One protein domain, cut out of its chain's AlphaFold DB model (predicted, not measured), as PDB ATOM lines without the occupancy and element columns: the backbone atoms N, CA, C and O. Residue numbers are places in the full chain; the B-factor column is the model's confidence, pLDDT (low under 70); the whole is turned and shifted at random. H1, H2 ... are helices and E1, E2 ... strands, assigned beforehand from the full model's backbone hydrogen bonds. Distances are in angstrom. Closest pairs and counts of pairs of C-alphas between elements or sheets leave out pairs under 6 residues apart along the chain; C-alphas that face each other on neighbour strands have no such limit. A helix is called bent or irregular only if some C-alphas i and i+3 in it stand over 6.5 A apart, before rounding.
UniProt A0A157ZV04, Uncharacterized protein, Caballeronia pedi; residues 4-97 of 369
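Overview. This is residues 4 to 97 of the 369 residues of an uncharacterized protein of Caballeronia pedi (UniProt A0A157ZV04). A strongly twisted sheet, curled like part of a barrel, has long, bent E2 and E4 in its middle; of two short helices near one end, H2 covers E4 and H1 only grazes the sheet. The printed part has 94 residues, ordered H1 E1 E2 E3 E4 H2; the sheet E1 E4 E2 E3 is mixed, as is the class, helices and strands. It is only just loose, close to compact (radius of gyration of the C-alphas 15.0 A), spanning 43 by 29 by 27 A.

Along the chain. Find C-alpha 4 at (195.894, -142.678, 436.250), where H1 (4 to 10) begins. Next come E1 (18 to 21), E2 (36 to 49, 32.3 A), E3 (55 to 61, 19.7 A), E4 (76 to 86, 27.2 A) and H2 (90 to 96), ending at (186.510, -143.650, 410.385).

Arrangement. Within hydrogen-bond range are N 40 and O 82 (2.7 A) of antiparallel E2 and E4, N 46 and O 58 (2.8 A) of the hairpin E2 and E3, and N 20 and O 83 (2.9 A) of parallel E1 and E4. Every O i to N i+4 pair of H1 is within range, 2 of 3 in H2. H2's height over the sheet is 8.5 A; its closest C-alphas with E4 are Leu 92 and Ala 86, 7.2 A.

Size, cuts and confidence. The farthest C-alphas, Ser 4 and Gln 73, are 44.3 A apart. The printed part has no cut; links E1 to E2 and E3 to E4 are long. The pLDDT is under 70 at residues 23 to 32 and 94 to 97.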
ATOM      1  N   SER A   4     197.027-142.224 435.432       90.88
ATOM      2  CA  SER A   4     195.894-142.678 436.250       90.88
ATOM      3  C   SER A   4     194.561-142.646 435.498       90.88
ATOM      4  O   SER A   4     193.756-143.561 435.639       90.88
ATOM      5  N   SER A   5     194.335-141.624 434.668       90.44
ATOM      6  CA  SER A   5     193.143-141.526 433.822       90.44
ATOM      7  C   SER A   5     193.163-142.545 432.685       90.44
ATOM      8  O   SER A   5     192.115-143.098 432.367       90.44
ATOM      9  N   LEU A   6     194.335-142.818 432.101       91.06
ATOM     10  CA  LEU A   6     194.495-143.865 431.090       91.06
ATOM     11  C   LEU A   6     194.170-145.242 431.679       91.06
ATOM     12  O   LEU A   6     193.325-145.943 431.138       91.06
ATOM     13  N   ILE A   7     194.765-145.587 432.825       91.94
ATOM     14  CA  ILE A   7     194.514-146.857 433.522       91.94
ATOM     15  C   ILE A   7     193.033-146.993 433.890       91.94
ATOM     16  O   ILE A   7     192.439-148.034 433.646       91.94
ATOM     17  N   ALA A   8     192.409-145.941 434.432       92.75
ATOM     18  CA  ALA A   8     190.989-145.975 434.777       92.75
ATOM     19  C   ALA A   8     190.091-146.219 433.551       92.75
ATOM     20  O   ALA A   8     189.117-146.961 433.656       92.75
ATOM     21  N   LYS A   9     190.428-145.625 432.396       92.75
ATOM     22  CA  LYS A   9     189.710-145.867 431.139       92.75
ATOM     23  C   LYS A   9     189.922-147.292 430.637       92.75
ATOM     24  O   LYS A   9     188.936-147.962 430.364       92.75
ATOM     25  N   LEU A  10     191.163-147.773 430.574       92.56
ATOM     26  CA  LEU A  10     191.465-149.136 430.123       92.56
ATOM     27  C   LEU A  10     190.797-150.195 431.012       92.56
ATOM     28  O   LEU A  10     190.202-151.127 430.494       92.56
ATOM     29  N   ASN A  11     190.772-149.992 432.332       94.00
ATOM     30  CA  ASN A  11     190.094-150.894 433.271       94.00
ATOM     31  C   ASN A  11     188.567-150.970 433.084       94.00
ATOM     32  O   ASN A  11     187.933-151.845 433.667       94.00
ATOM     33  N   SER A  12     187.966-150.028 432.352       92.81
ATOM     34  CA  SER A  12     186.530-150.035 432.040       92.81
ATOM     35  C   SER A  12     186.194-150.701 430.703       92.81
ATOM     36  O   SER A  12     185.015-150.830 430.379       92.81
ATOM     37  N   LEU A  13     187.210-151.091 429.930       94.25
ATOM     38  CA  LEU A  13     187.065-151.718 428.619       94.25
ATOM     39  C   LEU A  13     187.195-153.241 428.725       94.25
ATOM     40  O   LEU A  13     187.493-153.782 429.789       94.25
ATOM     41  N   ASP A  14     186.920-153.917 427.611       92.38
ATOM     42  CA  ASP A  14     187.091-155.361 427.477       92.38
ATOM     43  C   ASP A  14     188.544-155.756 427.824       92.38
ATOM     44  O   ASP A  14     189.470-155.245 427.185       92.38
ATOM     45  N   PRO A  15     188.771-156.603 428.851       92.81
ATOM     46  CA  PRO A  15     190.115-156.983 429.280       92.81
ATOM     47  C   PRO A  15     190.871-157.821 428.241       92.81
ATOM     48  O   PRO A  15     192.093-157.909 428.342       92.81
ATOM     49  N   ASP A  16     190.165-158.407 427.270       91.75
ATOM     50  CA  ASP A  16     190.750-159.218 426.201       91.75
ATOM     51  C   ASP A  16     191.002-158.403 424.914       91.75
ATOM     52  O   ASP A  16     191.395-158.967 423.894       91.75
ATOM     53  N   ALA A  17     190.777-157.082 424.936       92.81
ATOM     54  CA  ALA A  17     190.995-156.226 423.774       92.81
ATOM     55  C   ALA A  17     192.477-155.890 423.542       92.81
ATOM     56  O   ALA A  17     193.210-155.534 424.471       92.81
ATOM     57  N   GLU A  18     192.892-155.895 422.276       93.81
ATOM     58  CA  GLU A  18     194.248-155.524 421.874       93.81
ATOM     59  C   GLU A  18     194.410-153.997 421.901       93.81
ATOM     60  O   GLU A  18     193.577-153.254 421.376       93.81
ATOM     61  N   VAL A  19     195.483-153.487 422.507       93.62
ATOM     62  CA  VAL A  19     195.710-152.037 422.619       93.62
ATOM     63  C   VAL A  19     196.660-151.572 421.520       93.62
ATOM     64  O   VAL A  19     197.851-151.874 421.557       93.62
ATOM     65  N   LEU A  20     196.158-150.771 420.581       90.62
ATOM     66  CA  LEU A  20     196.949-150.233 419.474       90.62
ATOM     67  C   LEU A  20     197.215-148.738 419.655       90.62
ATOM     68  O   LEU A  20     196.324-147.955 419.985       90.62
ATOM     69  N   LEU A  21     198.452-148.322 419.391       88.31
ATOM     70  CA  LEU A  21     198.846-146.915 419.361       88.31
ATOM     71  C   LEU A  21     198.859-146.410 417.917       88.31
ATOM     72  O   LEU A  21     199.660-146.871 417.107       88.31
ATOM     73  N   ILE A  22     198.013-145.427 417.599       82.00
ATOM     74  CA  ILE A  22     197.970-144.846 416.253       82.00
ATOM     75  C   ILE A  22     199.057-143.782 416.114       82.00
ATOM     76  O   ILE A  22     198.927-142.655 416.607       82.00
ATOM     77  N   SER A  23     200.101-144.136 415.368       67.44
ATOM     78  CA  SER A  23     201.083-143.200 414.829       67.44
ATOM     79  C   SER A  23     200.507-142.530 413.577       67.44
ATOM     80  O   SER A  23     200.697-143.025 412.472       67.44
ATOM     81  N   GLY A  24     199.715-141.467 413.736       59.28
ATOM     82  CA  GLY A  24     199.091-140.771 412.599       59.28
ATOM     83  C   GLY A  24     200.099-140.117 411.640       59.28
ATOM     84  O   GLY A  24     201.273-139.965 411.962       59.28
ATOM     85  N   CYS A  25     199.618-139.693 410.463       50.53
ATOM     86  CA  CYS A  25     200.382-138.983 409.422       50.53
ATOM     87  C   CYS A  25     200.893-137.590 409.841       50.53
ATOM     88  O   CYS A  25     201.725-137.010 409.148       50.53
ATOM     89  N   ALA A  26     200.401-137.045 410.956       48.94
ATOM     90  CA  ALA A  26     201.070-135.970 411.674       48.94
ATOM     91  C   ALA A  26     202.039-136.627 412.657       48.94
ATOM     92  O   ALA A  26     201.600-137.392 413.516       48.94
ATOM     93  N   ASP A  27     203.331-136.362 412.484       50.22
ATOM     94  CA  ASP A  27     204.413-136.924 413.283       50.22
ATOM     95  C   ASP A  27     204.050-136.959 414.782       50.22
ATOM     96  O   ASP A  27     203.943-135.927 415.447       50.22
ATOM     97  N   ILE A  28     203.826-138.163 415.325       50.62
ATOM     98  CA  ILE A  28     203.538-138.351 416.755       50.62
ATOM     99  C   ILE A  28     204.693-137.893 417.646       50.62
ATOM    100  O   ILE A  28     204.491-137.765 418.853       50.62
ATOM    101  N   SER A  29     205.873-137.616 417.077       55.78
ATOM    102  CA  SER A  29     206.974-136.977 417.797       55.78
ATOM    103  C   SER A  29     206.593-135.600 418.367       55.78
ATOM    104  O   SER A  29     207.172-135.191 419.373       55.78
ATOM    105  N   GLU A  30     205.579-134.924 417.805       54.59
ATOM    106  CA  GLU A  30     205.087-133.623 418.287       54.59
ATOM    107  C   GLU A  30     203.936-133.729 419.308       54.59
ATOM    108  O   GLU A  30     203.587-132.748 419.972       54.59
ATOM    109  N   ALA A  31     203.333-134.909 419.479       59.50
ATOM    110  CA  ALA A  31     202.227-135.095 420.413       59.50
ATOM    111  C   ALA A  31     202.747-135.284 421.850       59.50
ATOM    112  O   ALA A  31     203.056-136.396 422.275       59.50
ATOM    113  N   GLU A  32     202.781-134.204 422.640       66.69
ATOM    114  CA  GLU A  32     203.273-134.240 424.032       66.69
ATOM    115  C   GLU A  32     202.462-135.161 424.971       66.69
ATOM    116  O   GLU A  32     202.976-135.615 425.994       66.69
ATOM    117  N   GLU A  33     201.190-135.456 424.663       80.88
ATOM    118  CA  GLU A  33     200.343-136.307 425.505       80.88
ATOM    119  C   GLU A  33     199.272-137.097 424.719       80.88
ATOM    120  O   GLU A  33     198.610-136.556 423.836       80.88
ATOM    121  N   LEU A  34     198.981-138.340 425.140       84.06
ATOM    122  CA  LEU A  34     197.801-139.103 424.687       84.06
ATOM    123  C   LEU A  34     196.502-138.375 425.052       84.06
ATOM    124  O   LEU A  34     196.331-137.967 426.201       84.06
ATOM    125  N   ARG A  35     195.551-138.246 424.127       86.56
ATOM    126  CA  ARG A  35     194.276-137.545 424.378       86.56
ATOM    127  C   ARG A  35     193.067-138.470 424.324       86.56
ATOM    128  O   ARG A  35     192.097-138.228 425.048       86.56
ATOM    129  N   ARG A  36     193.139-139.551 423.545       88.19
ATOM    130  CA  ARG A  36     192.009-140.451 423.280       88.19
ATOM    131  C   ARG A  36     192.328-141.911 423.582       88.19
ATOM    132  O   ARG A  36     193.473-142.339 423.472       88.19
ATOM    133  N   VAL A  37     191.278-142.610 424.007       91.50
ATOM    134  CA  VAL A  37     191.210-144.051 424.272       91.50
ATOM    135  C   VAL A  37     189.831-144.457 423.773       91.50
ATOM    136  O   VAL A  37     188.849-144.064 424.403       91.50
ATOM    137  N   GLU A  38     189.756-145.141 422.636       92.50
ATOM    138  CA  GLU A  38     188.482-145.449 421.975       92.50
ATOM    139  C   GLU A  38     188.388-146.948 421.648       92.50
ATOM    140  O   GLU A  38     189.231-147.445 420.895       92.50
ATOM    141  N   PRO A  39     187.394-147.678 422.187       92.06
ATOM    142  CA  PRO A  39     187.179-149.081 421.855       92.06
ATOM    143  C   PRO A  39     186.591-149.242 420.452       92.06
ATOM    144  O   PRO A  39     185.783-148.431 420.003       92.06
ATOM    145  N   GLN A  40     186.975-150.322 419.785       89.69
ATOM    146  CA  GLN A  40     186.598-150.672 418.426       89.69
ATOM    147  C   GLN A  40     186.146-152.128 418.372       89.69
ATOM    148  O   GLN A  40     186.800-153.011 418.924       89.69
ATOM    149  N   LEU A  41     185.020-152.360 417.699       83.25
ATOM    150  CA  LEU A  41     184.348-153.663 417.661       83.25
ATOM    151  C   LEU A  41     184.420-154.349 416.289       83.25
ATOM    152  O   LEU A  41     183.977-155.485 416.165       83.25
ATOM    153  N   ASP A  42     184.939-153.666 415.266       87.31
ATOM    154  CA  ASP A  42     185.001-154.172 413.888       87.31
ATOM    155  C   ASP A  42     186.435-154.159 413.342       87.31
ATOM    156  O   ASP A  42     186.771-153.439 412.398       87.31
ATOM    157  N   TRP A  43     187.305-154.915 414.008       92.56
ATOM    158  CA  TRP A  43     188.708-155.067 413.642       92.56
ATOM    159  C   TRP A  43     189.060-156.526 413.397       92.56
ATOM    160  O   TRP A  43     188.428-157.450 413.919       92.56
ATOM    161  N   ARG A  44     190.102-156.719 412.594       92.88
ATOM    162  CA  ARG A  44     190.721-158.017 412.381       92.88
ATOM    163  C   ARG A  44     192.233-157.929 412.510       92.88
ATOM    164  O   ARG A  44     192.847-156.961 412.058       92.88
ATOM    165  N   CYS A  45     192.807-159.007 413.024       94.62
ATOM    166  CA  CYS A  45     194.228-159.287 412.964       94.62
ATOM    167  C   CYS A  45     194.482-160.324 411.871       94.62
ATOM    168  O   CYS A  45     193.944-161.436 411.910       94.62
ATOM    169  N   GLU A  46     195.285-159.945 410.885       94.75
ATOM    170  CA  GLU A  46     195.856-160.852 409.900       94.75
ATOM    171  C   GLU A  46     197.237-161.294 410.376       94.75
ATOM    172  O   GLU A  46     198.128-160.472 410.571       94.75
ATOM    173  N   VAL A  47     197.423-162.599 410.542       94.31
ATOM    174  CA  VAL A  47     198.713-163.205 410.857       94.31
ATOM    175  C   VAL A  47     199.298-163.758 409.566       94.31
ATOM    176  O   VAL A  47     198.798-164.752 409.041       94.31
ATOM    177  N   HIS A  48     200.335-163.084 409.072       93.44
ATOM    178  CA  HIS A  48     201.050-163.419 407.842       93.44
ATOM    179  C   HIS A  48     202.221-164.338 408.165       93.44
ATOM    180  O   HIS A  48     203.109-163.932 408.926       93.44
ATOM    181  N   PHE A  49     202.244-165.549 407.611       89.06
ATOM    182  CA  PHE A  49     203.332-166.504 407.838       89.06
ATOM    183  C   PHE A  49     204.408-166.381 406.759       89.06
ATOM    184  O   PHE A  49     204.129-166.332 405.567       89.06
ATOM    185  N   ARG A  50     205.670-166.332 407.182       87.25
ATOM    186  CA  ARG A  50     206.836-166.226 406.300       87.25
ATOM    187  C   ARG A  50     207.493-167.589 406.104       87.25
ATOM    188  O   ARG A  50     207.444-168.446 406.986       87.25
ATOM    189  N   ASP A  51     208.219-167.738 404.997       84.12
ATOM    190  CA  ASP A  51     208.984-168.954 404.668       84.12
ATOM    191  C   ASP A  51     210.053-169.317 405.717       84.12
ATOM    192  O   ASP A  51     210.468-170.471 405.825       84.12
ATOM    193  N   ASP A  52     210.501-168.342 406.512       85.31
ATOM    194  CA  ASP A  52     211.450-168.537 407.616       85.31
ATOM    195  C   ASP A  52     210.791-169.046 408.915       85.31
ATOM    196  O   ASP A  52     211.478-169.251 409.919       85.31
ATOM    197  N   GLY A  53     209.473-169.278 408.902       85.44
ATOM    198  CA  GLY A  53     208.686-169.729 410.049       85.44
ATOM    199  C   GLY A  53     208.307-168.617 411.030       85.44
ATOM    200  O   GLY A  53     207.699-168.909 412.061       85.44
ATOM    201  N   LEU A  54     208.651-167.357 410.743       87.69
ATOM    202  CA  LEU A  54     208.192-166.205 411.516       87.69
ATOM    203  C   LEU A  54     206.806-165.751 411.047       87.69
ATOM    204  O   LEU A  54     206.383-166.034 409.928       87.69
ATOM    205  N   SER A  55     206.111-164.997 411.897       89.88
ATOM    206  CA  SER A  55     204.826-164.390 411.557       89.88
ATOM    207  C   SER A  55     204.822-162.889 411.813       89.88
ATOM    208  O   SER A  55     205.485-162.409 412.733       89.88
ATOM    209  N   THR A  56     204.050-162.150 411.021       91.25
ATOM    210  CA  THR A  56     203.782-160.720 411.235       91.25
ATOM    211  C   THR A  56     202.287-160.518 411.430       91.25
ATOM    212  O   THR A  56     201.503-161.047 410.650       91.25
ATOM    213  N   SER A  57     201.897-159.767 412.458       92.19
ATOM    214  CA  SER A  57     200.495-159.426 412.709       92.19
ATOM    215  C   SER A  57     200.178-158.047 412.145       92.19
ATOM    216  O   SER A  57     200.893-157.082 412.424       92.19
ATOM    217  N   ILE A  58     199.109-157.953 411.362       90.31
ATOM    218  CA  ILE A  58     198.597-156.705 410.804       90.31
ATOM    219  C   ILE A  58     197.177-156.502 411.319       90.31
ATOM    220  O   ILE A  58     196.294-157.314 411.061       90.31
ATOM    221  N   HIS A  59     196.963-155.399 412.027       91.38
ATOM    222  CA  HIS A  59     195.668-155.041 412.593       91.38
ATOM    223  C   HIS A  59     195.003-153.984 411.711       91.38
ATOM    224  O   HIS A  59     195.596-152.935 411.446       91.38
ATOM    225  N   ALA A  60     193.781-154.247 411.254       89.50
ATOM    226  CA  ALA A  60     193.033-153.320 410.413       89.50
ATOM    227  C   ALA A  60     191.520-153.404 410.676       89.50
ATOM    228  O   ALA A  60     191.023-154.465 411.066       89.50
ATOM    229  N   PRO A  61     190.756-152.328 410.412       90.56
ATOM    230  CA  PRO A  61     189.300-152.400 410.384       90.56
ATOM    231  C   PRO A  61     188.822-153.478 409.403       90.56
ATOM    232  O   PRO A  61     189.282-153.518 408.257       90.56
ATOM    233  N   SER A  62     187.865-154.323 409.801       87.69
ATOM    234  CA  SER A  62     187.408-155.450 408.966       87.69
ATOM    235  C   SER A  62     186.899-154.993 407.596       87.69
ATOM    236  O   SER A  62     187.087-155.687 406.592       87.69
ATOM    237  N   ARG A  63     186.303-153.794 407.544       83.38
ATOM    238  CA  ARG A  63     185.775-153.162 406.327       83.38
ATOM    239  C   ARG A  63     186.801-152.939 405.211       83.38
ATOM    240  O   ARG A  63     186.395-152.802 404.064       83.38
ATOM    241  N   PHE A  64     188.102-152.924 405.502       82.06
ATOM    242  CA  PHE A  64     189.128-152.647 404.487       82.06
ATOM    243  C   PHE A  64     189.419-153.823 403.541       82.06
ATOM    244  O   PHE A  64     190.115-153.624 402.551       82.06
ATOM    245  N   GLY A  65     188.860-155.023 403.780       86.50
ATOM    246  CA  GLY A  65     189.159-156.211 402.954       86.50
ATOM    247  C   GLY A  65     190.619-156.669 403.095       86.50
ATOM    248  O   GLY A  65     191.442-155.886 403.553       86.50
ATOM    249  N   ALA A  66     190.939-157.936 402.813       87.38
ATOM    250  CA  ALA A  66     192.260-158.521 403.106       87.38
ATOM    251  C   ALA A  66     193.433-157.676 402.561       87.38
ATOM    252  O   ALA A  66     193.307-157.059 401.500       87.38
ATOM    253  N   THR A  67     194.564-157.624 403.276       86.50
ATOM    254  CA  THR A  67     195.745-156.902 402.769       86.50
ATOM    255  C   THR A  67     196.246-157.510 401.452       86.50
ATOM    256  O   THR A  67     196.024-158.683 401.167       86.50
ATOM    257  N   SER A  68     196.937-156.717 400.623       82.44
ATOM    258  CA  SER A  68     197.309-157.111 399.249       82.44
ATOM    259  C   SER A  68     198.189-158.360 399.145       82.44
ATOM    260  O   SER A  68     198.301-158.923 398.061       82.44
ATOM    261  N   ASN A  69     198.821-158.763 400.248       85.69
ATOM    262  CA  ASN A  69     199.716-159.915 400.316       85.69
ATOM    263  C   ASN A  69     199.131-161.065 401.152       85.69
ATOM    264  O   ASN A  69     199.864-161.999 401.449       85.69
ATOM    265  N   TYR A  70     197.857-160.983 401.550       89.19
ATOM    266  CA  TYR A  70     197.197-162.028 402.325       89.19
ATOM    267  C   TYR A  70     196.997-163.283 401.469       89.19
ATOM    268  O   TYR A  70     196.302-163.246 400.449       89.19
ATOM    269  N   ASP A  71     197.581-164.396 401.898       89.62
ATOM    270  CA  ASP A  71     197.423-165.698 401.263       89.62
ATOM    271  C   ASP A  71     196.352-166.519 401.995       89.62
ATOM    272  O   ASP A  71     196.555-166.980 403.115       89.62
ATOM    273  N   GLU A  72     195.201-166.752 401.356       92.00
ATOM    274  CA  GLU A  72     194.091-167.508 401.957       92.00
ATOM    275  C   GLU A  72     194.459-168.943 402.371       92.00
ATOM    276  O   GLU A  72     193.774-169.529 403.213       92.00
ATOM    277  N   GLN A  73     195.505-169.527 401.779       92.25
ATOM    278  CA  GLN A  73     195.943-170.884 402.089       92.25
ATOM    279  C   GLN A  73     196.831-170.941 403.338       92.25
ATOM    280  O   GLN A  73     196.793-171.944 404.059       92.25
ATOM    281  N   TYR A  74     197.637-169.908 403.583       89.56
ATOM    282  CA  TYR A  74     198.672-169.927 404.621       89.56
ATOM    283  C   TYR A  74     198.402-168.959 405.770       89.56
ATOM    284  O   TYR A  74     198.753-169.269 406.909       89.56
ATOM    285  N   ASP A  75     197.737-167.842 405.501       93.69
ATOM    286  CA  ASP A  75     197.497-166.794 406.478       93.69
ATOM    287  C   ASP A  75     196.195-166.999 407.244       93.69
ATOM    288  O   ASP A  75     195.270-167.713 406.842       93.69
ATOM    289  N   ARG A  76     196.129-166.356 408.411       94.31
ATOM    290  CA  ARG A  76     194.968-166.436 409.294       94.31
ATOM    291  C   ARG A  76     194.440-165.051 409.612       94.31
ATOM    292  O   ARG A  76     195.163-164.229 410.160       94.31
ATOM    293  N   ALA A  77     193.148-164.843 409.384       93.88
ATOM    294  CA  ALA A  77     192.416-163.686 409.877       93.88
ATOM    295  C   ALA A  77     191.586-164.054 411.116       93.88
ATOM    296  O   ALA A  77     190.896-165.079 411.141       93.88
ATOM    297  N   VAL A  78     191.642-163.218 412.152       93.81
ATOM    298  CA  VAL A  78     190.837-163.358 413.374       93.81
ATOM    299  C   VAL A  78     190.154-162.028 413.666       93.81
ATOM    300  O   VAL A  78     190.807-160.991 413.649       93.81
ATOM    301  N   ALA A  79     188.844-162.059 413.913       92.31
ATOM    302  CA  ALA A  79     188.118-160.890 414.401       92.31
ATOM    303  C   ALA A  79     188.520-160.605 415.854       92.31
ATOM    304  O   ALA A  79     188.600-161.533 416.661       92.31
ATOM    305  N   GLU A  80     188.753-159.342 416.182       91.62
ATOM    306  CA  GLU A  80     189.257-158.930 417.491       91.62
ATOM    307  C   GLU A  80     188.628-157.615 417.956       91.62
ATOM    308  O   GLU A  80     188.236-156.758 417.159       91.62
ATOM    309  N   THR A  81     188.552-157.458 419.277       92.31
ATOM    310  CA  THR A  81     188.236-156.180 419.914       92.31
ATOM    311  C   THR A  81     189.532-155.393 420.055       92.31
ATOM    312  O   THR A  81     190.513-155.909 420.586       92.31
ATOM    313  N   VAL A  82     189.539-154.136 419.619       92.38
ATOM    314  CA  VAL A  82     190.731-153.277 419.664       92.38
ATOM    315  C   VAL A  82     190.443-152.014 420.465       92.38
ATOM    316  O   VAL A  82     189.363-151.443 420.375       92.38
ATOM    317  N   VAL A  83     191.417-151.523 421.228       94.62
ATOM    318  CA  VAL A  83     191.380-150.204 421.869       94.62
ATOM    319  C   VAL A  83     192.443-149.311 421.248       94.62
ATOM    320  O   VAL A  83     193.637-149.587 421.338       94.62
ATOM    321  N   LEU A  84     192.013-148.197 420.659       92.31
ATOM    322  CA  LEU A  84     192.900-147.240 420.007       92.31
ATOM    323  C   LEU A  84     193.358-146.155 420.978       92.31
ATOM    324  O   LEU A  84     192.543-145.475 421.608       92.31
ATOM    325  N   LEU A  85     194.668-145.943 421.038       92.31
ATOM    326  CA  LEU A  85     195.304-144.824 421.720       92.31
ATOM    327  C   LEU A  85     195.747-143.789 420.684       92.31
ATOM    328  O   LEU A  85     196.487-144.112 419.756       92.31
ATOM    329  N   ALA A  86     195.329-142.533 420.855       89.06
ATOM    330  CA  ALA A  86     195.699-141.452 419.941       89.06
ATOM    331  C   ALA A  86     196.080-140.157 420.675       89.06
ATOM    332  O   ALA A  86     195.452-139.755 421.663       89.06
ATOM    333  N   GLY A  87     197.121-139.488 420.166       85.00
ATOM    334  CA  GLY A  87     197.562-138.162 420.621       85.00
ATOM    335  C   GLY A  87     196.683-137.014 420.110       85.00
ATOM    336  O   GLY A  87     196.512-136.018 420.808       85.00
ATOM    337  N   HIS A  88     196.058-137.177 418.940       80.00
ATOM    338  CA  HIS A  88     195.187-136.183 418.308       80.00
ATOM    339  C   HIS A  88     193.881-136.803 417.812       80.00
ATOM    340  O   HIS A  88     193.880-137.916 417.294       80.00
ATOM    341  N   ASP A  89     192.785-136.048 417.912       79.56
ATOM    342  CA  ASP A  89     191.457-136.477 417.451       79.56
ATOM    343  C   ASP A  89     191.447-136.742 415.938       79.56
ATOM    344  O   ASP A  89     190.834-137.704 415.490       79.56
ATOM    345  N   ALA A  90     192.206-135.950 415.169       75.19
ATOM    346  CA  ALA A  90     192.395-136.127 413.726       75.19
ATOM    347  C   ALA A  90     192.844-137.549 413.350       75.19
ATOM    348  O   ALA A  90     192.367-138.091 412.360       75.19
ATOM    349  N   ASN A  91     193.690-138.189 414.167       74.69
ATOM    350  CA  ASN A  91     194.196-139.537 413.889       74.69
ATOM    351  C   ASN A  91     193.088-140.598 413.923       74.69
ATOM    352  O   ASN A  91     193.224-141.632 413.281       74.69
ATOM    353  N   LEU A  92     192.009-140.346 414.667       77.25
ATOM    354  CA  LEU A  92     190.837-141.212 414.677       77.25
ATOM    355  C   LEU A  92     189.944-140.927 413.469       77.25
ATOM    356  O   LEU A  92     189.458-141.867 412.857       77.25
ATOM    357  N   TYR A  93     189.777-139.665 413.062       72.06
ATOM    358  CA  TYR A  93     188.955-139.327 411.891       72.06
ATOM    359  C   TYR A  93     189.458-139.996 410.604       72.06
ATOM    360  O   TYR A  93     188.650-140.589 409.899       72.06
ATOM    361  N   TYR A  94     190.777-140.062 410.377       62.28
ATOM    362  CA  TYR A  94     191.355-140.799 409.236       62.28
ATOM    363  C   TYR A  94     191.049-142.306 409.236       62.28
ATOM    364  O   TYR A  94     191.145-142.956 408.199       62.28
ATOM    365  N   MET A  95     190.696-142.878 410.390       64.06
ATOM    366  CA  MET A  95     190.319-144.285 410.509       64.06
ATOM    367  C   MET A  95     188.835-144.541 410.267       64.06
ATOM    368  O   MET A  95     188.488-145.684 409.964       64.06
ATOM    369  N   PHE A  96     187.974-143.525 410.417       57.75
ATOM    370  CA  PHE A  96     186.510-143.650 410.385       57.75
ATOM    371  C   PHE A  96     185.866-142.996 409.170       57.75
ATOM    372  O   PHE A  96     184.866-143.529 408.686       57.75
ATOM    373  N   GLU A  97     186.442-141.916 408.647       49.47
ATOM    374  CA  GLU A  97     185.928-141.264 407.451       49.47
ATOM    375  C   GLU A  97     186.152-142.160 406.238       49.47
ATOM    376  O   GLU A  97     187.258-142.441 405.781       49.47
TER     377      GLU A  97